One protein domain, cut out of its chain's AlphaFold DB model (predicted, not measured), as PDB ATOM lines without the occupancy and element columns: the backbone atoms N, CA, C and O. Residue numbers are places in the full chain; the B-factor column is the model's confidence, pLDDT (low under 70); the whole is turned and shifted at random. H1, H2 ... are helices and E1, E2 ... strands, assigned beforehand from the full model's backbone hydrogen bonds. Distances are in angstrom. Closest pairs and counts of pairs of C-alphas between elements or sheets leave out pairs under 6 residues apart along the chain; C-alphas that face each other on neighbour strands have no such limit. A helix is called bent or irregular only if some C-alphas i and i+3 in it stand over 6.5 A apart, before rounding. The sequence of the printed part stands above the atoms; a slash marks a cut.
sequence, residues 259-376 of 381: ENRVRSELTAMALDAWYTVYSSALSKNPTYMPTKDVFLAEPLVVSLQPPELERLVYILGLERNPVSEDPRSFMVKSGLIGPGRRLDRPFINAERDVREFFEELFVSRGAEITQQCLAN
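This is residues 259 to 376 of the 381 residues of an uncharacterized protein of Trypanosoma cruzi marinkellei (UniProt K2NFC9). A small sheet of three short strands, E1, E3 and E2, is covered by two helices, H1 and H3, and the long arm H4a of a bent helix packs on both of these helices away from the sheet. At the far end of H4a the chain turns a corner into the short arm H4b, which packs on H2 and on residues 259 to 262 of H1. The printed part has 118 residues, mostly helix, with four named helices and three named strands in the order H1 E1 H2 H3 E2 E3 H4; the sheet is antiparallel. It is compact, with a radius of gyration of the C-alphas of 14.5 A, and spans 44 by 33 by 19 A.

Look first for the sheet: E1 is residues 293 to 295, E3 residues 329 to 332 and E2 residues 318 to 320. Find C-alpha 259 at (147.133, 54.699, 50.319); from there H1 runs 33.6 A to residue 281. H2 is residues 298 to 303, and H3, residues 306 to 316, is 15.1 A long. H4, residues 347 to 374, was assigned as one helix by its hydrogen bonds but is bent: C-alphas 364 and 367 are 8.5 A apart. Its arm H4a, residues 347 to 364, runs 26.3 A; H4b, residues 367 to 374, runs 10.5 A and ends at C-alpha 374, (144.267, 49.043, 42.891).

Start at E3, the inner strand. It is antiparallel to E1, with N 294 and O 330 2.7 A apart, and forms a hairpin with E2, where N 331 and O 319 are 2.7 A apart; both pairs are within hydrogen-bond range. E1, H2 H3 and E2 form a split strand-helix-strand unit, two strands of one sheet that follow each other among the strands, with helices between them along the chain and E3 between them in the sheet, and its crossover is right-handed. H1 and H3 on one face of the sheet E1 E3 E2 make two layers, one of helices and one of strands. H1 is over E3 at a height over the sheet of 6.8 A. H3 is over none of the strands, but only just: 2 of its C-alphas fall on E2. Residues 270 to 277 of H1 touch H3 at a steep tilt of 51 degrees, closest at the C-alphas of Trp 274 and Leu 316, 5.4 A. H4a touches H1 at a shallow tilt of 34.5 degrees, only just short of steep, opposite ways; the closest C-alphas are those of Thr 267 and Arg 355, 6.4 A. H4b touches H2, closest at the C-alphas of Ser 303 and Ile 369, 5.9 A. In H1, H2, H3, H4a and H4b every O i to N i+4 pair is within hydrogen-bond range.

The C-alphas farthest apart, those of Asn 285 and Ala 367, are 44.2 A apart. The printed part has no cut. The links H1 to E1 and E3 to H4 are long. Look for low confidence, pLDDT under 70, at residues 279 to 291 and 335 to 346.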
ATOM      1  N   GLU A 259     147.771  53.396  50.471       83.19
ATOM      2  CA  GLU A 259     147.133  54.699  50.319       83.19
ATOM      3  C   GLU A 259     148.151  55.808  50.028       83.19
ATOM      4  O   GLU A 259     147.982  56.620  49.113       83.19
ATOM      5  N   ASN A 260     149.283  55.782  50.732       85.06
ATOM      6  CA  ASN A 260     150.360  56.744  50.520       85.06
ATOM      7  C   ASN A 260     150.979  56.625  49.127       85.06
ATOM      8  O   ASN A 260     151.332  57.640  48.525       85.06
ATOM      9  N   ARG A 261     151.076  55.400  48.602       84.69
ATOM     10  CA  ARG A 261     151.629  55.139  47.271       84.69
ATOM     11  C   ARG A 261     150.721  55.689  46.173       84.69
ATOM     12  O   ARG A 261     151.197  56.421  45.311       84.69
ATOM     13  N   VAL A 262     149.420  55.393  46.231       86.00
ATOM     14  CA  VAL A 262     148.443  55.882  45.239       86.00
ATOM     15  C   VAL A 262     148.376  57.411  45.243       86.00
ATOM     16  O   VAL A 262     148.366  58.034  44.181       86.00
ATOM     17  N   ARG A 263     148.416  58.038  46.425       89.38
ATOM     18  CA  ARG A 263     148.446  59.501  46.564       89.38
ATOM     19  C   ARG A 263     149.630  60.141  45.840       89.38
ATOM     20  O   ARG A 263     149.455  61.140  45.137       89.38
ATOM     21  N   SER A 264     150.831  59.588  46.013       87.25
ATOM     22  CA  SER A 264     152.042  60.107  45.368       87.25
ATOM     23  C   SER A 264     151.969  60.022  43.841       87.25
ATOM     24  O   SER A 264     152.338  60.984  43.169       87.25
ATOM     25  N   GLU A 265     151.431  58.928  43.301       87.25
ATOM     26  CA  GLU A 265     151.282  58.735  41.851       87.25
ATOM     27  C   GLU A 265     150.259  59.700  41.233       87.25
ATOM     28  O   GLU A 265     150.556  60.373  40.245       87.25
ATOM     29  N   LEU A 266     149.078  59.859  41.846       87.31
ATOM     30  CA  LEU A 266     148.064  60.808  41.360       87.31
ATOM     31  C   LEU A 266     148.572  62.257  41.390       87.31
ATOM     32  O   LEU A 266     148.332  63.029  40.457       87.31
ATOM     33  N   THR A 267     149.338  62.610  42.426       90.12
ATOM     34  CA  THR A 267     149.996  63.920  42.523       90.12
ATOM     35  C   THR A 267     150.969  64.131  41.359       90.12
ATOM     36  O   THR A 267     150.957  65.192  40.735       90.12
ATOM     37  N   ALA A 268     151.787  63.128  41.029       85.25
ATOM     38  CA  ALA A 268     152.741  63.211  39.925       85.25
ATOM     39  C   ALA A 268     152.041  63.392  38.565       85.25
ATOM     40  O   ALA A 268     152.429  64.270  37.793       85.25
ATOM     41  N   MET A 269     150.967  62.639  38.301       87.75
ATOM     42  CA  MET A 269     150.188  62.757  37.058       87.75
ATOM     43  C   MET A 269     149.541  64.140  36.902       87.75
ATOM     44  O   MET A 269     149.512  64.701  35.806       87.75
ATOM     45  N   ALA A 270     149.037  64.721  37.994       88.12
ATOM     46  CA  ALA A 270     148.456  66.060  37.967       88.12
ATOM     47  C   ALA A 270     149.507  67.144  37.674       88.12
ATOM     48  O   ALA A 270     149.232  68.093  36.937       88.12
ATOM     49  N   LEU A 271     150.722  66.996  38.210       87.12
ATOM     50  CA  LEU A 271     151.822  67.915  37.917       87.12
ATOM     51  C   LEU A 271     152.296  67.800  36.466       87.12
ATOM     52  O   LEU A 271     152.604  68.823  35.863       87.12
ATOM     53  N   ASP A 272     152.297  66.605  35.875       85.56
ATOM     54  CA  ASP A 272     152.633  66.416  34.457       85.56
ATOM     55  C   ASP A 272     151.629  67.123  33.524       85.56
ATOM     56  O   ASP A 272     152.001  67.858  32.600       85.56
ATOM     57  N   ALA A 273     150.333  67.021  33.843       85.50
ATOM     58  CA  ALA A 273     149.294  67.789  33.161       85.50
ATOM     59  C   ALA A 273     149.507  69.305  33.320       85.50
ATOM     60  O   ALA A 273     149.414  70.053  32.341       85.50
ATOM     61  N   TRP A 274     149.857  69.771  34.525       86.56
ATOM     62  CA  TRP A 274     150.194  71.177  34.762       86.56
ATOM     63  C   TRP A 274     151.398  71.631  33.929       86.56
ATOM     64  O   TRP A 274     151.363  72.708  33.335       86.56
ATOM     65  N   TYR A 275     152.452  70.817  33.841       82.75
ATOM     66  CA  TYR A 275     153.632  71.121  33.032       82.75
ATOM     67  C   TYR A 275     153.291  71.247  31.550       82.75
ATOM     68  O   TYR A 275     153.799  72.150  30.879       82.75
ATOM     69  N   THR A 276     152.388  70.403  31.053       82.12
ATOM     70  CA  THR A 276     151.878  70.491  29.682       82.12
ATOM     71  C   THR A 276     151.186  71.840  29.452       82.12
ATOM     72  O   THR A 276     151.535  72.557  28.510       82.12
ATOM     73  N   VAL A 277     150.310  72.265  30.370       78.50
ATOM     74  CA  VAL A 277     149.652  73.588  30.331       78.50
ATOM     75  C   VAL A 277     150.668  74.730  30.408       78.50
ATOM     76  O   VAL A 277     150.626  75.660  29.603       78.50
ATOM     77  N   TYR A 278     151.612  74.668  31.342       77.81
ATOM     78  CA  TYR A 278     152.616  75.710  31.537       77.81
ATOM     79  C   TYR A 278     153.522  75.874  30.309       77.81
ATOM     80  O   TYR A 278     153.763  76.993  29.854       77.81
ATOM     81  N   SER A 279     153.975  74.760  29.725       67.38
ATOM     82  CA  SER A 279     154.798  74.768  28.513       67.38
ATOM     83  C   SER A 279     154.076  75.416  27.328       67.38
ATOM     84  O   SER A 279     154.700  76.137  26.547       67.38
ATOM     85  N   SER A 280     152.752  75.236  27.244       64.56
ATOM     86  CA  SER A 280     151.921  75.831  26.198       64.56
ATOM     87  C   SER A 280     151.820  77.354  26.335       64.56
ATOM     88  O   SER A 280     151.999  78.076  25.355       64.56
ATOM     89  N   ALA A 281     151.647  77.859  27.561       61.81
ATOM     90  CA  ALA A 281     151.437  79.277  27.847       61.81
ATOM     91  C   ALA A 281     152.660  80.170  27.576       61.81
ATOM     92  O   ALA A 281     152.511  81.381  27.423       61.81
ATOM     93  N   LEU A 282     153.856  79.585  27.470       61.53
ATOM     94  CA  LEU A 282     155.103  80.291  27.152       61.53
ATOM     95  C   LEU A 282     155.354  80.471  25.639       61.53
ATOM     96  O   LEU A 282     156.379  81.036  25.249       61.53
ATOM     97  N   SER A 283     154.454  79.999  24.767       60.84
ATOM     98  CA  SER A 283     154.588  80.156  23.311       60.84
ATOM     99  C   SER A 283     154.327  81.600  22.850       60.84
ATOM    100  O   SER A 283     153.357  82.236  23.257       60.84
ATOM    101  N   LYS A 284     155.176  82.112  21.939       55.41
ATOM    102  CA  LYS A 284     155.117  83.491  21.401       55.41
ATOM    103  C   LYS A 284     153.824  83.792  20.621       55.41
ATOM    104  O   LYS A 284     153.436  84.952  20.538       55.41
ATOM    105  N   ASN A 285     153.170  82.768  20.064       60.75
ATOM    106  CA  ASN A 285     151.953  82.895  19.256       60.75
ATOM    107  C   ASN A 285     150.824  82.034  19.850       60.75
ATOM    108  O   ASN A 285     150.704  80.857  19.498       60.75
ATOM    109  N   PRO A 286     149.974  82.595  20.723       55.44
ATOM    110  CA  PRO A 286     148.952  81.822  21.424       55.44
ATOM    111  C   PRO A 286     147.810  81.303  20.537       55.44
ATOM    112  O   PRO A 286     147.097  80.382  20.918       55.44
ATOM    113  N   THR A 287     147.646  81.860  19.337       56.03
ATOM    114  CA  THR A 287     146.604  81.472  18.373       56.03
ATOM    115  C   THR A 287     146.983  80.278  17.488       56.03
ATOM    116  O   THR A 287     146.093  79.664  16.911       56.03
ATOM    117  N   TYR A 288     148.271  79.924  17.406       56.78
ATOM    118  CA  TYR A 288     148.816  78.815  16.600       56.78
ATOM    119  C   TYR A 288     149.457  77.728  17.489       56.78
ATOM    120  O   TYR A 288     150.481  77.137  17.145       56.78
ATOM    121  N   MET A 289     148.901  77.496  18.683       58.72
ATOM    122  CA  MET A 289     149.471  76.546  19.641       58.72
ATOM    123  C   MET A 289     149.178  75.079  19.263       58.72
ATOM    124  O   MET A 289     148.022  74.748  19.008       58.72
ATOM    125  N   PRO A 290     150.178  74.178  19.315       54.84
ATOM    126  CA  PRO A 290     149.979  72.741  19.106       54.84
ATOM    127  C   PRO A 290     149.322  72.015  20.298       54.84
ATOM    128  O   PRO A 290     148.836  70.906  20.131       54.84
ATOM    129  N   THR A 291     149.280  72.623  21.489       62.12
ATOM    130  CA  THR A 291     148.753  72.023  22.735       62.12
ATOM    131  C   THR A 291     147.634  72.879  23.330       62.12
ATOM    132  O   THR A 291     147.672  73.260  24.499       62.12
ATOM    133  N   LYS A 292     146.663  73.264  22.497       70.94
ATOM    134  CA  LYS A 292     145.413  73.872  22.981       70.94
ATOM    135  C   LYS A 292     144.601  72.863  23.798       70.94
ATOM    136  O   LYS A 292     143.945  73.254  24.759       70.94
ATOM    137  N   ASP A 293     144.729  71.593  23.424       79.69
ATOM    138  CA  ASP A 293     144.101  70.449  24.061       79.69
ATOM    139  C   ASP A 293     145.131  69.702  24.924       79.69
ATOM    140  O   ASP A 293     146.241  69.395  24.482       79.69
ATOM    141  N   VAL A 294     144.759  69.421  26.168       86.12
ATOM    142  CA  VAL A 294     145.513  68.665  27.167       86.12
ATOM    143  C   VAL A 294     144.700  67.432  27.524       86.12
ATOM    144  O   VAL A 294     143.520  67.530  27.861       86.12
ATOM    145  N   PHE A 295     145.341  66.270  27.466       88.44
ATOM    146  CA  PHE A 295     144.727  65.009  27.852       88.44
ATOM    147  C   PHE A 295     145.130  64.668  29.282       88.44
ATOM    148  O   PHE A 295     146.312  64.472  29.561       88.44
ATOM    149  N   LEU A 296     144.159  64.610  30.195       88.19
ATOM    150  CA  LEU A 296     144.418  64.120  31.547       88.19
ATOM    151  C   LEU A 296     144.577  62.598  31.535       88.19
ATOM    152  O   LEU A 296     143.895  61.889  30.790       88.19
ATOM    153  N   ALA A 297     145.470  62.096  32.388       86.69
ATOM    154  CA  ALA A 297     145.651  60.666  32.575       86.69
ATOM    155  C   ALA A 297     144.325  60.016  33.016       86.69
ATOM    156  O   ALA A 297     143.624  60.539  33.882       86.69
ATOM    157  N   GLU A 298     143.998  58.860  32.434       83.88
ATOM    158  CA  GLU A 298     142.781  58.093  32.741       83.88
ATOM    159  C   GLU A 298     142.582  57.854  34.254       83.88
ATOM    160  O   GLU A 298     141.475  58.113  34.725       83.88
ATOM    161  N   PRO A 299     143.624  57.503  35.042       86.25
ATOM    162  CA  PRO A 299     143.550  57.453  36.500       86.25
ATOM    163  C   PRO A 299     142.882  58.661  37.160       86.25
ATOM    164  O   PRO A 299     141.968  58.480  37.952       86.25
ATOM    165  N   LEU A 300     143.278  59.882  36.791       86.06
ATOM    166  CA  LEU A 300     142.755  61.113  37.391       86.06
ATOM    167  C   LEU A 300     141.283  61.343  37.052       86.06
ATOM    168  O   LEU A 300     140.540  61.881  37.863       86.06
ATOM    169  N   VAL A 301     140.862  60.962  35.847       88.19
ATOM    170  CA  VAL A 301     139.484  61.175  35.385       88.19
ATOM    171  C   VAL A 301     138.540  60.122  35.965       88.19
ATOM    172  O   VAL A 301     137.381  60.426  36.225       88.19
ATOM    173  N   VAL A 302     139.030  58.900  36.185       87.50
ATOM    174  CA  VAL A 302     138.233  57.781  36.708       87.50
ATOM    175  C   VAL A 302     138.154  57.793  38.238       87.50
ATOM    176  O   VAL A 302     137.103  57.468  38.781       87.50
ATOM    177  N   SER A 303     139.234  58.159  38.940       87.88
ATOM    178  CA  SER A 303     139.278  58.101  40.410       87.88
ATOM    179  C   SER A 303     138.654  59.318  41.102       87.88
ATOM    180  O   SER A 303     138.304  59.246  42.280       87.88
ATOM    181  N   LEU A 304     138.564  60.455  40.406       90.62
ATOM    182  CA  LEU A 304     138.032  61.703  40.957       90.62
ATOM    183  C   LEU A 304     136.547  61.857  40.636       90.62
ATOM    184  O   LEU A 304     136.111  61.664  39.502       90.62
ATOM    185  N   GLN A 305     135.766  62.279  41.628       92.25
ATOM    186  CA  GLN A 305     134.363  62.633  41.419       92.25
ATOM    187  C   GLN A 305     134.260  63.927  40.598       92.25
ATOM    188  O   GLN A 305     135.173  64.757  40.645       92.25
ATOM    189  N   PRO A 306     133.135  64.180  39.904       91.31
ATOM    190  CA  PRO A 306     132.959  65.386  39.095       91.31
ATOM    191  C   PRO A 306     133.345  66.716  39.783       91.31
ATOM    192  O   PRO A 306     134.084  67.480  39.160       91.31
ATOM    193  N   PRO A 307     132.958  67.006  41.049       91.62
ATOM    194  CA  PRO A 307     133.355  68.253  41.715       91.62
ATOM    195  C   PRO A 307     134.847  68.301  42.093       91.62
ATOM    196  O   PRO A 307     135.453  69.372  42.115       91.62
ATOM    197  N   GLU A 308     135.461  67.151  42.379       93.25
ATOM    198  CA  GLU A 308     136.889  67.042  42.703       93.25
ATOM    199  C   GLU A 308     137.734  67.259  41.447       93.25
ATOM    200  O   GLU A 308     138.707  68.014  41.466       93.25
ATOM    201  N   LEU A 309     137.308  66.655  40.335       92.75
ATOM    202  CA  LEU A 309     137.915  66.841  39.028       92.75
ATOM    203  C   LEU A 309     137.796  68.299  38.573       92.75
ATOM    204  O   LEU A 309     138.772  68.856  38.089       92.75
ATOM    205  N   GLU A 310     136.647  68.950  38.772       92.06
ATOM    206  CA  GLU A 310     136.479  70.381  38.477       92.06
ATOM    207  C   GLU A 310     137.412  71.264  39.314       92.06
ATOM    208  O   GLU A 310     138.021  72.199  38.782       92.06
ATOM    209  N   ARG A 311     137.590  70.947  40.604       92.38
ATOM    210  CA  ARG A 311     138.545  71.644  41.476       92.38
ATOM    211  C   ARG A 311     139.983  71.455  40.988       92.38
ATOM    212  O   ARG A 311     140.714  72.443  40.896       92.38
ATOM    213  N   LEU A 312     140.374  70.234  40.616       92.62
ATOM    214  CA  LEU A 312     141.700  69.950  40.064       92.62
ATOM    215  C   LEU A 312     141.921  70.675  38.727       92.62
ATOM    216  O   LEU A 312     142.905  71.391  38.569       92.62
ATOM    217  N   VAL A 313     140.976  70.574  37.794       92.50
ATOM    218  CA  VAL A 313     140.976  71.279  36.499       92.50
ATOM    219  C   VAL A 313     141.120  72.791  36.702       92.50
ATOM    220  O   VAL A 313     141.909  73.440  36.013       92.50
ATOM    221  N   TYR A 314     140.451  73.362  37.709       90.19
ATOM    222  CA  TYR A 314     140.597  74.772  38.065       90.19
ATOM    223  C   TYR A 314     141.984  75.126  38.622       90.19
ATOM    224  O   TYR A 314     142.488  76.212  38.313       90.19
ATOM    225  N   ILE A 315     142.605  74.255  39.425       89.69
ATOM    226  CA  ILE A 315     143.992  74.418  39.906       89.69
ATOM    227  C   ILE A 315     144.966  74.376  38.721       89.69
ATOM    228  O   ILE A 315     145.860  75.220  38.631       89.69
ATOM    229  N   LEU A 316     144.745  73.453  37.781       89.06
ATOM    230  CA  LEU A 316     145.565  73.266  36.582       89.06
ATOM    231  C   LEU A 316     145.371  74.364  35.527       89.06
ATOM    232  O   LEU A 316     146.214  74.529  34.650       89.06
ATOM    233  N   GLY A 317     144.291  75.142  35.615       86.88
ATOM    234  CA  GLY A 317     143.982  76.187  34.641       86.88
ATOM    235  C   GLY A 317     143.348  75.666  33.347       86.88
ATOM    236  O   GLY A 317     143.474  76.277  32.286       86.88
ATOM    237  N   LEU A 318     142.662  74.536  33.437       89.50
ATOM    238  CA  LEU A 318     141.999  73.872  32.328       89.50
ATOM    239  C   LEU A 318     140.494  74.213  32.296       89.50
ATOM    240  O   LEU A 318     139.915  74.669  33.283       89.50
ATOM    241  N   GLU A 319     139.859  74.006  31.148       90.06
ATOM    242  CA  GLU A 319     138.412  74.046  30.923       90.06
ATOM    243  C   GLU A 319     137.993  72.845  30.063       90.06
ATOM    244  O   GLU A 319     138.807  72.297  29.324       90.06
ATOM    245  N   ARG A 320     136.747  72.370  30.168       88.62
ATOM    246  CA  ARG A 320     136.303  71.228  29.347       88.62
ATOM    247  C   ARG A 320     136.305  71.607  27.868       88.62
ATOM    248  O   ARG A 320     135.845  72.691  27.514       88.62
ATOM    249  N   ASN A 321     136.802  70.708  27.021       86.31
ATOM    250  CA  ASN A 321     136.782  70.909  25.579       86.31
ATOM    251  C   ASN A 321     135.353  70.687  25.043       86.31
ATOM    252  O   ASN A 321     134.860  69.567  25.137       86.31
ATOM    253  N   PRO A 322     134.667  71.700  24.478       82.00
ATOM    254  CA  PRO A 322     133.325  71.520  23.927       82.00
ATOM    255  C   PRO A 322     133.329  70.805  22.566       82.00
ATOM    256  O   PRO A 322     132.265  70.461  22.066       82.00
ATOM    257  N   VAL A 323     134.503  70.632  21.942       83.88
ATOM    258  CA  VAL A 323     134.656  70.066  20.591       83.88
ATOM    259  C   VAL A 323     135.002  68.573  20.627       83.88
ATOM    260  O   VAL A 323     134.719  67.859  19.671       83.88
ATOM    261  N   SER A 324     135.605  68.093  21.715       84.19
ATOM    262  CA  SER A 324     136.007  66.692  21.868       84.19
ATOM    263  C   SER A 324     134.972  65.909  22.672       84.19
ATOM    264  O   SER A 324     134.598  66.324  23.764       84.19
ATOM    265  N   GLU A 325     134.572  64.738  22.173       82.44
ATOM    266  CA  GLU A 325     133.729  63.786  22.914       82.44
ATOM    267  C   GLU A 325     134.521  62.967  23.956       82.44
ATOM    268  O   GLU A 325     133.921  62.335  24.823       82.44
ATOM    269  N   ASP A 326     135.865  62.980  23.908       85.19
ATOM    270  CA  ASP A 326     136.694  62.285  24.906       85.19
ATOM    271  C   ASP A 326     136.633  63.019  26.264       85.19
ATOM    272  O   ASP A 326     137.076  64.174  26.341       85.19
ATOM    273  N   PRO A 327     136.164  62.370  27.353       84.06
ATOM    274  CA  PRO A 327     136.074  62.970  28.690       84.06
ATOM    275  C   PRO A 327     137.435  63.349  29.292       84.06
ATOM    276  O   PRO A 327     137.488  64.048  30.303       84.06
ATOM    277  N   ARG A 328     138.539  62.890  28.691       87.94
ATOM    278  CA  ARG A 328     139.908  63.220  29.101       87.94
ATOM    279  C   ARG A 328     140.457  64.464  28.413       87.94
ATOM    280  O   ARG A 328     141.544  64.900  28.782       87.94
ATOM    281  N   SER A 329     139.759  65.013  27.415       89.69
ATOM    282  CA  SER A 329     140.212  66.179  26.657       89.69
ATOM    283  C   SER A 329     139.770  67.482  27.322       89.69
ATOM    284  O   SER A 329     138.580  67.781  27.455       89.69
ATOM    285  N   PHE A 330     140.748  68.293  27.706       90.88
ATOM    286  CA  PHE A 330     140.542  69.609  28.294       90.88
ATOM    287  C   PHE A 330     141.261  70.663  27.462       90.88
ATOM    288  O   PHE A 330     142.318  70.401  26.905       90.88
ATOM    289  N   MET A 331     140.715  71.870  27.392       87.88
ATOM    290  CA  MET A 331     141.393  73.014  26.795       87.88
ATOM    291  C   MET A 331     142.044  73.880  27.864       87.88
ATOM    292  O   MET A 331     141.579  73.960  28.999       87.88
ATOM    293  N   VAL A 332     143.112  74.581  27.503       85.62
ATOM    294  CA  VAL A 332     143.679  75.617  28.372       85.62
ATOM    295  C   VAL A 332     142.746  76.826  28.401       85.62
ATOM    296  O   VAL A 332     142.389  77.365  27.351       85.62
ATOM    297  N   LYS A 333     142.385  77.298  29.600       84.75
ATOM    298  CA  LYS A 333     141.473  78.436  29.756       84.75
ATOM    299  C   LYS A 333     142.050  79.687  29.093       84.75
ATOM    300  O   LYS A 333     143.089  80.204  29.510       84.75
ATOM    301  N   SER A 334     141.330  80.230  28.112       70.56
ATOM    302  CA  SER A 334     141.740  81.402  27.309       70.56
ATOM    303  C   SER A 334     142.169  82.620  28.144       70.56
ATOM    304  O   SER A 334     143.076  83.363  27.777       70.56
ATOM    305  N   GLY A 335     141.562  82.796  29.320       65.62
ATOM    306  CA  GLY A 335     141.875  83.868  30.260       65.62
ATOM    307  C   GLY A 335     143.203  83.726  31.010       65.62
ATOM    308  O   GLY A 335     143.501  84.609  31.807       65.62
ATOM    309  N   LEU A 336     143.979  82.661  30.807       64.31
ATOM    310  CA  LEU A 336     145.276  82.434  31.457       64.31
ATOM    311  C   LEU A 336     146.480  82.837  30.603       64.31
ATOM    312  O   LEU A 336     147.601  82.868  31.102       64.31
ATOM    313  N   ILE A 337     146.236  83.184  29.340       57.50
ATOM    314  CA  ILE A 337     147.251  83.515  28.348       57.50
ATOM    315  C   ILE A 337     147.343  85.045  28.261       57.50
ATOM    316  O   ILE A 337     146.613  85.697  27.518       57.50
ATOM    317  N   GLY A 338     148.190  85.647  29.093       52.78
ATOM    318  CA  GLY A 338     148.474  87.082  29.058       52.78
ATOM    319  C   GLY A 338     149.438  87.503  30.171       52.78
ATOM    320  O   GLY A 338     149.445  86.860  31.220       52.78
ATOM    321  N   PRO A 339     150.238  88.566  29.973       44.09
ATOM    322  CA  PRO A 339     151.182  89.037  30.985       44.09
ATOM    323  C   PRO A 339     150.437  89.496  32.248       44.09
ATOM    324  O   PRO A 339     149.504  90.296  32.164       44.09
ATOM    325  N   GLY A 340     150.831  88.977  33.414       48.62
ATOM    326  CA  GLY A 340     150.227  89.266  34.718       48.62
ATOM    327  C   GLY A 340     149.063  88.350  35.111       48.62
ATOM    328  O   GLY A 340     148.282  88.706  35.996       48.62
ATOM    329  N   ARG A 341     148.893  87.193  34.456       55.69
ATOM    330  CA  ARG A 341     147.786  86.252  34.722       55.69
ATOM    331  C   ARG A 341     148.261  84.982  35.434       55.69
ATOM    332  O   ARG A 341     149.449  84.747  35.597       55.69
ATOM    333  N   ARG A 342     147.309  84.155  35.888       49.19
ATOM    334  CA  ARG A 342     147.477  82.993  36.797       49.19
ATOM    335  C   ARG A 342     148.611  81.999  36.448       49.19
ATOM    336  O   ARG A 342     148.997  81.248  37.336       49.19
ATOM    337  N   LEU A 343     149.126  81.974  35.212       56.97
ATOM    338  CA  LEU A 343     150.243  81.115  34.779       56.97
ATOM    339  C   LEU A 343     151.639  81.751  34.945       56.97
ATOM    340  O   LEU A 343     152.628  81.031  34.872       56.97
ATOM    341  N   ASP A 344     151.735  83.036  35.308       54.34
ATOM    342  CA  ASP A 344     152.966  83.650  35.851       54.34
ATOM    343  C   ASP A 344     153.244  83.202  37.302       54.34
ATOM    344  O   ASP A 344     154.176  83.666  37.966       54.34
ATOM    345  N   ARG A 345     152.411  82.298  37.831       64.81
ATOM    346  CA  ARG A 345     152.565  81.727  39.159       64.81
ATOM    347  C   ARG A 345     153.848  80.881  39.214       64.81
ATOM    348  O   ARG A 345     154.009  79.970  38.405       64.81
ATOM    349  N   PRO A 346     154.737  81.117  40.196       65.88
ATOM    350  CA  PRO A 346     155.905  80.273  40.420       65.88
ATOM    351  C   PRO A 346     155.508  78.799  40.578       65.88
ATOM    352  O   PRO A 346     154.572  78.506  41.325       65.88
ATOM    353  N   PHE A 347     156.248  77.890  39.931       74.88
ATOM    354  CA  PHE A 347     156.045  76.430  39.976       74.88
ATOM    355  C   PHE A 347     155.748  75.903  41.390       74.88
ATOM    356  O   PHE A 347     154.794  75.159  41.592       74.88
ATOM    357  N   ILE A 348     156.497  76.391  42.383       72.06
ATOM    358  CA  ILE A 348     156.372  75.998  43.793       72.06
ATOM    359  C   ILE A 348     154.960  76.188  44.364       72.06
ATOM    360  O   ILE A 348     154.526  75.430  45.224       72.06
ATOM    361  N   ASN A 349     154.213  77.178  43.874       81.00
ATOM    362  CA  ASN A 349     152.867  77.444  44.359       81.00
ATOM    363  C   ASN A 349     151.823  76.547  43.677       81.00
ATOM    364  O   ASN A 349     150.802  76.261  44.287       81.00
ATOM    365  N   ALA A 350     152.045  76.134  42.425       82.00
ATOM    366  CA  ALA A 350     151.178  75.162  41.757       82.00
ATOM    367  C   ALA A 350     151.389  73.761  42.344       82.00
ATOM    368  O   ALA A 350     150.425  73.062  42.633       82.00
ATOM    369  N   GLU A 351     152.647  73.397  42.601       86.50
ATOM    370  CA  GLU A 351     152.999  72.142  43.258       86.50
ATOM    371  C   GLU A 351     152.384  72.027  44.654       86.50
ATOM    372  O   GLU A 351     151.796  70.997  44.987       86.50
ATOM    373  N   ARG A 352     152.467  73.098  45.451       89.94
ATOM    374  CA  ARG A 352     151.847  73.144  46.775       89.94
ATOM    375  C   ARG A 352     150.334  72.932  46.704       89.94
ATOM    376  O   ARG A 352     149.830  72.071  47.408       89.94
ATOM    377  N   ASP A 353     149.630  73.657  45.837       90.44
ATOM    378  CA  ASP A 353     148.169  73.554  45.739       90.44
ATOM    379  C   ASP A 353     147.698  72.174  45.252       90.44
ATOM    380  O   ASP A 353     146.667  71.683  45.705       90.44
ATOM    381  N   VAL A 354     148.441  71.532  44.340       92.31
ATOM    382  CA  VAL A 354     148.137  70.161  43.893       92.31
ATOM    383  C   VAL A 354     148.348  69.165  45.036       92.31
ATOM    384  O   VAL A 354     147.508  68.291  45.239       92.31
ATOM    385  N   ARG A 355     149.429  69.307  45.817       91.62
ATOM    386  CA  ARG A 355     149.671  68.457  46.993       91.62
ATOM    387  C   ARG A 355     148.613  68.658  48.074       91.62
ATOM    388  O   ARG A 355     148.060  67.671  48.537       91.62
ATOM    389  N   GLU A 356     148.297  69.904  48.426       93.94
ATOM    390  CA  GLU A 356     147.252  70.235  49.407       93.94
ATOM    391  C   GLU A 356     145.892  69.664  48.975       93.94
ATOM    392  O   GLU A 356     145.190  69.057  49.781       93.94
ATOM    393  N   PHE A 357     145.551  69.763  47.685       95.81
ATOM    394  CA  PHE A 357     144.340  69.151  47.139       95.81
ATOM    395  C   PHE A 357     144.304  67.630  47.351       95.81
ATOM    396  O   PHE A 357     143.300  67.112  47.839       95.81
ATOM    397  N   PHE A 358     145.379  66.909  47.014       94.31
ATOM    398  CA  PHE A 358     145.423  65.458  47.213       94.31
ATOM    399  C   PHE A 358     145.525  65.059  48.688       94.31
ATOM    400  O   PHE A 358     145.014  64.009  49.059       94.31
ATOM    401  N   GLU A 359     146.125  65.874  49.552       92.56
ATOM    402  CA  GLU A 359     146.112  65.642  50.999       92.56
ATOM    403  C   GLU A 359     144.693  65.740  51.571       92.56
ATOM    404  O   GLU A 359     144.246  64.809  52.237       92.56
ATOM    405  N   GLU A 360     143.945  66.800  51.252       93.94
ATOM    406  CA  GLU A 360     142.539  66.949  51.664       93.94
ATOM    407  C   GLU A 360     141.649  65.826  51.107       93.94
ATOM    408  O   GLU A 360     140.763  65.300  51.792       93.94
ATOM    409  N   LEU A 361     141.891  65.438  49.853       93.81
ATOM    410  CA  LEU A 361     141.142  64.381  49.191       93.81
ATOM    411  C   LEU A 361     141.388  63.018  49.845       93.81
ATOM    412  O   LEU A 361     140.440  62.280  50.099       93.81
ATOM    413  N   PHE A 362     142.639  62.687  50.161       93.12
ATOM    414  CA  PHE A 362     142.964  61.406  50.784       93.12
ATOM    415  C   PHE A 362     142.501  61.333  52.243       93.12
ATOM    416  O   PHE A 362     142.036  60.285  52.675       93.12
ATOM    417  N   VAL A 363     142.465  62.456  52.968       93.31
ATOM    418  CA  VAL A 363     141.852  62.509  54.308       93.31
ATOM    419  C   VAL A 363     140.360  62.146  54.285       93.31
ATOM    420  O   VAL A 363     139.856  61.575  55.251       93.31
ATOM    421  N   SER A 364     139.640  62.461  53.204       92.38
ATOM    422  CA  SER A 364     138.194  62.210  53.103       92.38
ATOM    423  C   SER A 364     137.837  60.900  52.392       92.38
ATOM    424  O   SER A 364     136.936  60.194  52.843       92.38
ATOM    425  N   ARG A 365     138.524  60.568  51.292       93.75
ATOM    426  CA  ARG A 365     138.219  59.426  50.406       93.75
ATOM    427  C   ARG A 365     139.446  58.590  50.023       93.75
ATOM    428  O   ARG A 365     139.386  57.823  49.063       93.75
ATOM    429  N   GLY A 366     140.548  58.678  50.768       88.75
ATOM    430  CA  GLY A 366     141.801  57.985  50.446       88.75
ATOM    431  C   GLY A 366     141.656  56.470  50.300       88.75
ATOM    432  O   GLY A 366     142.119  55.909  49.307       88.75
ATOM    433  N   ALA A 367     140.921  55.815  51.202       88.25
ATOM    434  CA  ALA A 367     140.668  54.373  51.136       88.25
ATOM    435  C   ALA A 367     139.861  53.952  49.890       88.25
ATOM    436  O   ALA A 367     140.199  52.965  49.235       88.25
ATOM    437  N   GLU A 368     138.822  54.715  49.529       90.62
ATOM    438  CA  GLU A 368     137.977  54.443  48.357       90.62
ATOM    439  C   GLU A 368     138.766  54.629  47.054       90.62
ATOM    440  O   GLU A 368     138.743  53.762  46.180       90.62
ATOM    441  N   ILE A 369     139.513  55.733  46.953       88.56
ATOM    442  CA  ILE A 369     140.371  56.037  45.803       88.56
ATOM    443  C   ILE A 369     141.435  54.954  45.657       88.56
ATOM    444  O   ILE A 369     141.615  54.412  44.571       88.56
ATOM    445  N   THR A 370     142.097  54.580  46.751       89.25
ATOM    446  CA  THR A 370     143.114  53.522  46.752       89.25
ATOM    447  C   THR A 370     142.532  52.209  46.246       89.25
ATOM    448  O   THR A 370     143.111  51.591  45.359       89.25
ATOM    449  N   GLN A 371     141.349  51.814  46.718       87.00
ATOM    450  CA  GLN A 371     140.684  50.600  46.252       87.00
ATOM    451  C   GLN A 371     140.320  50.661  44.758       87.00
ATOM    452  O   GLN A 371     140.552  49.690  44.039       87.00
ATOM    453  N   GLN A 372     139.798  51.790  44.270       86.00
ATOM    454  CA  GLN A 372     139.468  51.988  42.850       86.00
ATOM    455  C   GLN A 372     140.709  51.969  41.945       86.00
ATOM    456  O   GLN A 372     140.657  51.463  40.825       86.00
ATOM    457  N   CYS A 373     141.828  52.499  42.435       81.81
ATOM    458  CA  CYS A 373     143.099  52.526  41.718       81.81
ATOM    459  C   CYS A 373     143.747  51.137  41.674       81.81
ATOM    460  O   CYS A 373     144.176  50.695  40.613       81.81
ATOM    461  N   LEU A 374     143.747  50.412  42.799       81.81
ATOM    462  CA  LEU A 374     144.267  49.043  42.891       81.81
ATOM    463  C   LEU A 374     143.436  48.024  42.096       81.81
ATOM    464  O   LEU A 374     143.981  47.020  41.651       81.81
ATOM    465  N   ALA A 375     142.132  48.261  41.925       80.44
ATOM    466  CA  ALA A 375     141.242  47.388  41.157       80.44
ATOM    467  C   ALA A 375     141.379  47.550  39.631       80.44
ATOM    468  O   ALA A 375     140.875  46.717  38.878       80.44
ATOM    469  N   ASN A 376     142.033  48.614  39.157       76.38
ATOM    470  CA  ASN A 376     142.281  48.821  37.737       76.38
ATOM    471  C   ASN A 376     143.628  48.199  37.335       76.38
ATOM    472  O   ASN A 376     144.676  48.819  37.492       76.38
TER     473      ASN A 376